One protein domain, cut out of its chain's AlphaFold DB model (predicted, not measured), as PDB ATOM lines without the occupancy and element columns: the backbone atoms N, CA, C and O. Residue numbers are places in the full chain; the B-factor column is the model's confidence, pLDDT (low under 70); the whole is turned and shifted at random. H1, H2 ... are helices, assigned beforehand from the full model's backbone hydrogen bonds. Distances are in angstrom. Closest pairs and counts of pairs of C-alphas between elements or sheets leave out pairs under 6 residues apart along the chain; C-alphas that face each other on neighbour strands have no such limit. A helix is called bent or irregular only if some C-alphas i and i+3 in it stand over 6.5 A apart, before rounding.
ATOM      1  N   ARG A  60     149.911 185.507 229.957       87.31
ATOM      2  CA  ARG A  60     148.708 184.878 230.511       87.31
ATOM      3  C   ARG A  60     147.464 185.226 229.690       87.31
ATOM      4  O   ARG A  60     146.587 184.378 229.540       87.31
ATOM      5  N   THR A  61     147.395 186.443 229.159       89.19
ATOM      6  CA  THR A  61     146.285 186.913 228.324       89.19
ATOM      7  C   THR A  61     146.166 186.052 227.078       89.19
ATOM      8  O   THR A  61     145.079 185.572 226.777       89.19
ATOM      9  N   LEU A  62     147.288 185.753 226.416       88.50
ATOM     10  CA  LEU A  62     147.287 184.925 225.214       88.50
ATOM     11  C   LEU A  62     146.775 183.513 225.497       88.50
ATOM     12  O   LEU A  62     145.944 183.009 224.742       88.50
ATOM     13  N   TYR A  63     147.225 182.879 226.584       86.31
ATOM     14  CA  TYR A  63     146.749 181.541 226.946       86.31
ATOM     15  C   TYR A  63     145.256 181.519 227.248       86.31
ATOM     16  O   TYR A  63     144.550 180.635 226.767       86.31
ATOM     17  N   ILE A  64     144.767 182.490 228.022       92.06
ATOM     18  CA  ILE A  64     143.348 182.569 228.379       92.06
ATOM     19  C   ILE A  64     142.502 182.839 227.134       92.06
ATOM     20  O   ILE A  64     141.511 182.146 226.917       92.06
ATOM     21  N   SER A  65     142.907 183.785 226.285       91.12
ATOM     22  CA  SER A  65     142.216 184.079 225.028       91.12
ATOM     23  C   SER A  65     142.225 182.885 224.075       91.12
ATOM     24  O   SER A  65     141.203 182.593 223.461       91.12
ATOM     25  N   SER A  66     143.336 182.151 223.986       90.38
ATOM     26  CA  SER A  66     143.441 180.949 223.148       90.38
ATOM     27  C   SER A  66     142.546 179.821 223.660       90.38
ATOM     28  O   SER A  66     141.851 179.179 222.876       90.38
ATOM     29  N   ALA A  67     142.511 179.605 224.978       91.81
ATOM     30  CA  ALA A  67     141.619 178.629 225.596       91.81
ATOM     31  C   ALA A  67     140.147 179.005 225.381       91.81
ATOM     32  O   ALA A  67     139.350 178.159 224.979       91.81
ATOM     33  N   TYR A  68     139.794 180.279 225.576       93.62
ATOM     34  CA  TYR A  68     138.458 180.787 225.276       93.62
ATOM     35  C   TYR A  68     138.085 180.546 223.809       93.62
ATOM     36  O   TYR A  68     137.032 179.974 223.541       93.62
ATOM     37  N   ALA A  69     138.962 180.908 222.869       92.81
ATOM     38  CA  ALA A  69     138.731 180.711 221.442       92.81
ATOM     39  C   ALA A  69     138.537 179.228 221.089       92.81
ATOM     40  O   ALA A  69     137.667 178.905 220.284       92.81
ATOM     41  N   PHE A  70     139.287 178.321 221.724       90.88
ATOM     42  CA  PHE A  70     139.138 176.879 221.535       90.88
ATOM     43  C   PHE A  70     137.749 176.377 221.958       90.88
ATOM     44  O   PHE A  70     137.060 175.727 221.168       90.88
ATOM     45  N   PHE A  71     137.303 176.708 223.175       93.12
ATOM     46  CA  PHE A  71     135.980 176.296 223.659       93.12
ATOM     47  C   PHE A  71     134.845 176.969 222.888       93.12
ATOM     48  O   PHE A  71     133.847 176.320 222.569       93.12
ATOM     49  N   PHE A  72     135.011 178.248 222.550       92.75
ATOM     50  CA  PHE A  72     134.050 178.992 221.749       92.75
ATOM     51  C   PHE A  72     133.889 178.370 220.360       92.75
ATOM     52  O   PHE A  72     132.768 178.068 219.959       92.75
ATOM     53  N   ALA A  73     134.992 178.097 219.656       90.56
ATOM     54  CA  ALA A  73     134.961 177.452 218.347       90.56
ATOM     55  C   ALA A  73     134.317 176.061 218.421       90.56
ATOM     56  O   ALA A  73     133.465 175.740 217.595       90.56
ATOM     57  N   GLY A  74     134.659 175.254 219.431       89.25
ATOM     58  CA  GLY A  74     134.053 173.937 219.638       89.25
ATOM     59  C   GLY A  74     132.531 173.998 219.805       89.25
ATOM     60  O   GLY A  74     131.804 173.288 219.108       89.25
ATOM     61  N   GLY A  75     132.038 174.881 220.679       91.06
ATOM     62  CA  GLY A  75     130.599 175.089 220.876       91.06
ATOM     63  C   GLY A  75     129.903 175.648 219.633       91.06
ATOM     64  O   GLY A  75     128.812 175.206 219.278       91.06
ATOM     65  N   TYR A  76     130.560 176.569 218.930       88.94
ATOM     66  CA  TYR A  76     130.061 177.160 217.693       88.94
ATOM     67  C   TYR A  76     129.899 176.117 216.577       88.94
ATOM     68  O   TYR A  76     128.835 176.031 215.962       88.94
ATOM     69  N   PHE A  77     130.907 175.265 216.358       88.56
ATOM     70  CA  PHE A  77     130.812 174.170 215.393       88.56
ATOM     71  C   PHE A  77     129.736 173.159 215.787       88.56
ATOM     72  O   PHE A  77     128.953 172.750 214.930       88.56
ATOM     73  N   ALA A  78     129.641 172.793 217.069       89.56
ATOM     74  CA  ALA A  78     128.578 171.910 217.536       89.56
ATOM     75  C   ALA A  78     127.192 172.490 217.208       89.56
ATOM     76  O   ALA A  78     126.368 171.798 216.615       89.56
ATOM     77  N   LEU A  79     126.951 173.770 217.498       88.19
ATOM     78  CA  LEU A  79     125.680 174.422 217.187       88.19
ATOM     79  C   LEU A  79     125.364 174.383 215.685       88.19
ATOM     80  O   LEU A  79     124.262 173.993 215.305       88.19
ATOM     81  N   ILE A  80     126.324 174.735 214.828       86.69
ATOM     82  CA  ILE A  80     126.116 174.796 213.373       86.69
ATOM     83  C   ILE A  80     125.811 173.430 212.762       86.69
ATOM     84  O   ILE A  80     125.020 173.363 211.825       86.69
ATOM     85  N   TYR A  81     126.414 172.351 213.264       85.56
ATOM     86  CA  TYR A  81     126.141 171.004 212.759       85.56
ATOM     87  C   TYR A  81     124.866 170.409 213.356       85.56
ATOM     88  O   TYR A  81     124.052 169.846 212.628       85.56
ATOM     89  N   TYR A  82     124.658 170.544 214.667       86.88
ATOM     90  CA  TYR A  82     123.526 169.904 215.335       86.88
ATOM     91  C   TYR A  82     122.202 170.622 215.104       86.88
ATOM     92  O   TYR A  82     121.177 169.953 215.048       86.88
ATOM     93  N   LEU A  83     122.182 171.945 214.932       85.44
ATOM     94  CA  LEU A  83     120.941 172.689 214.702       85.44
ATOM     95  C   LEU A  83     120.192 172.258 213.420       85.44
ATOM     96  O   LEU A  83     118.995 171.969 213.502       85.44
ATOM     97  N   PRO A  84     120.836 172.135 212.242       85.19
ATOM     98  CA  PRO A  84     120.163 171.616 211.057       85.19
ATOM     99  C   PRO A  84     119.813 170.129 211.188       85.19
ATOM    100  O   PRO A  84     118.746 169.723 210.730       85.19
ATOM    101  N   ILE A  85     120.648 169.320 211.852       86.50
ATOM    102  CA  ILE A  85     120.326 167.911 212.135       86.50
ATOM    103  C   ILE A  85     119.083 167.813 213.031       86.50
ATOM    104  O   ILE A  85     118.219 166.979 212.779       86.50
ATOM    105  N   TYR A  86     118.952 168.687 214.029       86.12
ATOM    106  CA  TYR A  86     117.792 168.772 214.915       86.12
ATOM    107  C   TYR A  86     116.523 169.100 214.123       86.12
ATOM    108  O   TYR A  86     115.512 168.414 214.262       86.12
ATOM    109  N   PHE A  87     116.576 170.100 213.236       85.12
ATOM    110  CA  PHE A  87     115.431 170.422 212.386       85.12
ATOM    111  C   PHE A  87     115.057 169.265 211.460       85.12
ATOM    112  O   PHE A  87     113.878 168.937 211.363       85.12
ATOM    113  N   GLN A  88     116.038 168.624 210.828       85.81
ATOM    114  CA  GLN A  88     115.794 167.496 209.929       85.81
ATOM    115  C   GLN A  88     115.255 166.263 210.668       85.81
ATOM    116  O   GLN A  88     114.360 165.612 210.151       85.81
ATOM    117  N   SER A  89     115.746 165.968 211.876       86.62
ATOM    118  CA  SER A  89     115.432 164.713 212.583       86.62
ATOM    119  C   SER A  89     114.181 164.782 213.459       86.62
ATOM    120  O   SER A  89     113.529 163.767 213.659       86.62
ATOM    121  N   ILE A  90     113.864 165.948 214.038       85.12
ATOM    122  CA  ILE A  90     112.727 166.098 214.971       85.12
ATOM    123  C   ILE A  90     111.528 166.757 214.300       85.12
ATOM    124  O   ILE A  90     110.387 166.453 214.635       85.12
ATOM    125  N   HIS A  91     111.769 167.674 213.362       80.50
ATOM    126  CA  HIS A  91     110.695 168.365 212.655       80.50
ATOM    127  C   HIS A  91     110.425 167.788 211.258       80.50
ATOM    128  O   HIS A  91     109.623 168.383 210.539       80.50
ATOM    129  N   ASP A  92     111.091 166.686 210.878       81.12
ATOM    130  CA  ASP A  92     110.974 166.002 209.576       81.12
ATOM    131  C   ASP A  92     111.005 166.970 208.379       81.12
ATOM    132  O   ASP A  92     110.335 166.795 207.357       81.12
ATOM    133  N   VAL A  93     111.768 168.061 208.506       83.06
ATOM    134  CA  VAL A  93     111.844 169.062 207.443       83.06
ATOM    135  C   VAL A  93     112.878 168.652 206.411       83.06
ATOM    136  O   VAL A  93     113.951 168.146 206.740       83.06
ATOM    137  N   SER A  94     112.589 168.946 205.143       84.75
ATOM    138  CA  SER A  94     113.553 168.729 204.067       84.75
ATOM    139  C   SER A  94     114.858 169.509 204.318       84.75
ATOM    140  O   SER A  94     114.829 170.576 204.950       84.75
ATOM    141  N   PRO A  95     116.004 169.047 203.779       80.75
ATOM    142  CA  PRO A  95     117.290 169.735 203.928       80.75
ATOM    143  C   PRO A  95     117.230 171.213 203.521       80.75
ATOM    144  O   PRO A  95     117.796 172.075 204.195       80.75
ATOM    145  N   THR A  96     116.464 171.530 202.471       83.62
ATOM    146  CA  THR A  96     116.244 172.904 202.002       83.62
ATOM    147  C   THR A  96     115.562 173.763 203.066       83.62
ATOM    148  O   THR A  96     116.002 174.876 203.345       83.62
ATOM    149  N   MET A  97     114.514 173.243 203.708       81.75
ATOM    150  CA  MET A  97     113.767 173.975 204.732       81.75
ATOM    151  C   MET A  97     114.563 174.103 206.039       81.75
ATOM    152  O   MET A  97     114.498 175.133 206.709       81.75
ATOM    153  N   SER A  98     115.372 173.098 206.380       83.25
ATOM    154  CA  SER A  98     116.336 173.188 207.480       83.25
ATOM    155  C   SER A  98     117.364 174.297 207.249       83.25
ATOM    156  O   SER A  98     117.715 175.002 208.193       83.25
ATOM    157  N   GLY A  99     117.835 174.465 206.010       80.94
ATOM    158  CA  GLY A  99     118.726 175.561 205.632       80.94
ATOM    159  C   GLY A  99     118.069 176.927 205.832       80.94
ATOM    160  O   GLY A  99     118.661 177.805 206.455       80.94
ATOM    161  N   VAL A 100     116.809 177.079 205.403       85.12
ATOM    162  CA  VAL A 100     116.025 178.311 205.616       85.12
ATOM    163  C   VAL A 100     115.884 178.629 207.107       85.12
ATOM    164  O   VAL A 100     116.078 179.773 207.512       85.12
ATOM    165  N   ARG A 101     115.622 177.625 207.952       84.38
ATOM    166  CA  ARG A 101     115.532 177.804 209.415       84.38
ATOM    167  C   ARG A 101     116.867 178.132 210.084       84.38
ATOM    168  O   ARG A 101     116.862 178.637 211.201       84.38
ATOM    169  N   ASN A 102     117.987 177.884 209.412       87.44
ATOM    170  CA  ASN A 102     119.314 178.264 209.886       87.44
ATOM    171  C   ASN A 102     119.705 179.702 209.480       87.44
ATOM    172  O   ASN A 102     120.637 180.269 210.046       87.44
ATOM    173  N   LEU A 103     118.986 180.328 208.535       87.44
ATOM    174  CA  LEU A 103     119.265 181.700 208.084       87.44
ATOM    175  C   LEU A 103     119.248 182.748 209.207       87.44
ATOM    176  O   LEU A 103     120.148 183.584 209.205       87.44
ATOM    177  N   PRO A 104     118.310 182.733 210.178       87.50
ATOM    178  CA  PRO A 104     118.321 183.710 211.266       87.50
ATOM    179  C   PRO A 104     119.621 183.681 212.074       87.50
ATOM    180  O   PRO A 104     120.143 184.737 212.422       87.50
ATOM    181  N   LEU A 105     120.175 182.486 212.320       87.38
ATOM    182  CA  LEU A 105     121.460 182.323 213.004       87.38
ATOM    183  C   LEU A 105     122.595 182.947 212.182       87.38
ATOM    184  O   LEU A 105     123.392 183.710 212.718       87.38
ATOM    185  N   ILE A 106     122.643 182.652 210.879       87.81
ATOM    186  CA  ILE A 106     123.669 183.179 209.967       87.81
ATOM    187  C   ILE A 106     123.598 184.710 209.909       87.81
ATOM    188  O   ILE A 106     124.614 185.375 210.069       87.81
ATOM    189  N   ILE A 107     122.400 185.274 209.739       90.69
ATOM    190  CA  ILE A 107     122.189 186.724 209.656       90.69
ATOM    191  C   ILE A 107     122.595 187.413 210.962       90.69
ATOM    192  O   ILE A 107     123.303 188.418 210.923       90.69
ATOM    193  N   ALA A 108     122.191 186.870 212.116       88.25
ATOM    194  CA  ALA A 108     122.548 187.431 213.418       88.25
ATOM    195  C   ALA A 108     124.069 187.463 213.629       88.25
ATOM    196  O   ALA A 108     124.603 188.473 214.085       88.25
ATOM    197  N   VAL A 109     124.772 186.388 213.252       87.06
ATOM    198  CA  VAL A 109     126.238 186.319 213.339       87.06
ATOM    199  C   VAL A 109     126.898 187.319 212.388       87.06
ATOM    200  O   VAL A 109     127.787 188.048 212.817       87.06
ATOM    201  N   THR A 110     126.452 187.411 211.132       88.94
ATOM    202  CA  THR A 110     127.008 188.362 210.155       88.94
ATOM    203  C   THR A 110     126.875 189.807 210.633       88.94
ATOM    204  O   THR A 110     127.850 190.552 210.608       88.94
ATOM    205  N   ILE A 111     125.695 190.197 211.127       92.19
ATOM    206  CA  ILE A 111     125.465 191.553 211.646       92.19
ATOM    207  C   ILE A 111     126.335 191.820 212.879       92.19
ATOM    208  O   ILE A 111     126.915 192.897 212.999       92.19
ATOM    209  N   ALA A 112     126.451 190.850 213.791       87.62
ATOM    210  CA  ALA A 112     127.275 190.998 214.988       87.62
ATOM    211  C   ALA A 112     128.766 191.192 214.660       87.62
ATOM    212  O   ALA A 112     129.435 191.971 215.337       87.62
ATOM    213  N   ILE A 113     129.280 190.509 213.629       87.19
ATOM    214  CA  ILE A 113     130.668 190.664 213.172       87.19
ATOM    215  C   ILE A 113     130.888 192.061 212.581       87.19
ATOM    216  O   ILE A 113     131.836 192.733 212.975       87.19
ATOM    217  N   GLU A 114     130.003 192.519 211.692       85.19
ATOM    218  CA  GLU A 114     130.100 193.855 211.081       85.19
ATOM    219  C   GLU A 114     130.036 194.979 212.123       85.19
ATOM    220  O   GLU A 114     130.795 195.941 212.059       85.19
ATOM    221  N   LEU A 115     129.183 194.841 213.143       85.81
ATOM    222  CA  LEU A 115     129.100 195.819 214.231       85.81
ATOM    223  C   LEU A 115     130.348 195.852 215.122       85.81
ATOM    224  O   LEU A 115     130.615 196.883 215.724       85.81
ATOM    225  N   ASN A 116     131.097 194.750 215.237       81.69
ATOM    226  CA  ASN A 116     132.350 194.708 216.003       81.69
ATOM    227  C   ASN A 116     133.513 195.381 215.249       81.69
ATOM    228  O   ASN A 116     134.501 195.775 215.858       81.69
ATOM    229  N   MET A 117     133.404 195.489 213.921       72.12
ATOM    230  CA  MET A 117     134.449 196.022 213.044       72.12
ATOM    231  C   MET A 117     134.462 197.561 212.948       72.12
ATOM    232  O   MET A 117     135.420 198.106 212.399       72.12
ATOM    233  N   ASN A 118     133.432 198.244 213.466       55.28
ATOM    234  CA  ASN A 118     133.316 199.710 213.546       55.28
ATOM    235  C   ASN A 118     133.608 200.217 214.961       55.28
ATOM    236  O   ASN A 118     134.215 201.306 215.067       55.28
TER     237      ASN A 118
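What this domain is: This is residues 60 to 118 of the 118 residues of an uncharacterized protein of Fusarium oxysporum (UniProt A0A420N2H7). Two helices fold back on each other as a narrow V: the long H1 makes the longest axis, a tight turn closes one end, and the shorter H2 returns from it, spreading away from H1. They meet only near that turn, so that residues 60 to 78 and residues 107 to 118 stand free as the two open arms. The printed part has 59 residues with two named helices, H1 then H2, and no named strand; its class is all helix. The whole is loose, with a radius of gyration of the C-alphas of 15.0 A, and flat, spanning 47 by 26 by 11 A.

How they stand to each other: Begin with H1, residues 60 to 90, and go on to H2, residues 95 to 116; the two form a helical hairpin. They touch, H1 with residues 83 to 88 alone and H2 with residues 95 to 102 alone. Look there for their closest C-alphas, those of Pro 84 and Ser 98, 5.5 A apart. Their lines stand at a shallow tilt of 26 degrees and run opposite ways. In the backbones, 25 of 27 O i to N i+4 pairs are within hydrogen-bond range in H1 and 16 of 18 in H2.

Where its parts are: Find C-alpha 60 at (148.708, 184.878, 230.511); from there H1 runs 43.5 A to C-alpha 90, with a kink of 31 degrees near residue 84. H1 is neither bent nor irregular, but only just: C-alphas 81 and 84 are 6.2 A apart. H2 starts at C-alpha 95, (117.290, 169.735, 203.928), and runs 31.6 A to C-alpha 116 at (132.350, 194.708, 216.003). It has a kink of 37 degrees near residue 102 and is only just irregular, with C-alphas 101 and 104 6.8 A apart.

The domain as a whole: The two C-alphas farthest apart are those of Arg 60 and Asp 92, 47.1 A. The printed part has no cut, and the link from H1 to H2 is tight, with 4 residues. The mean pLDDT of the printed part is 86.4; look at Asn 118, the chain's last residue, for the one printed residue under 70.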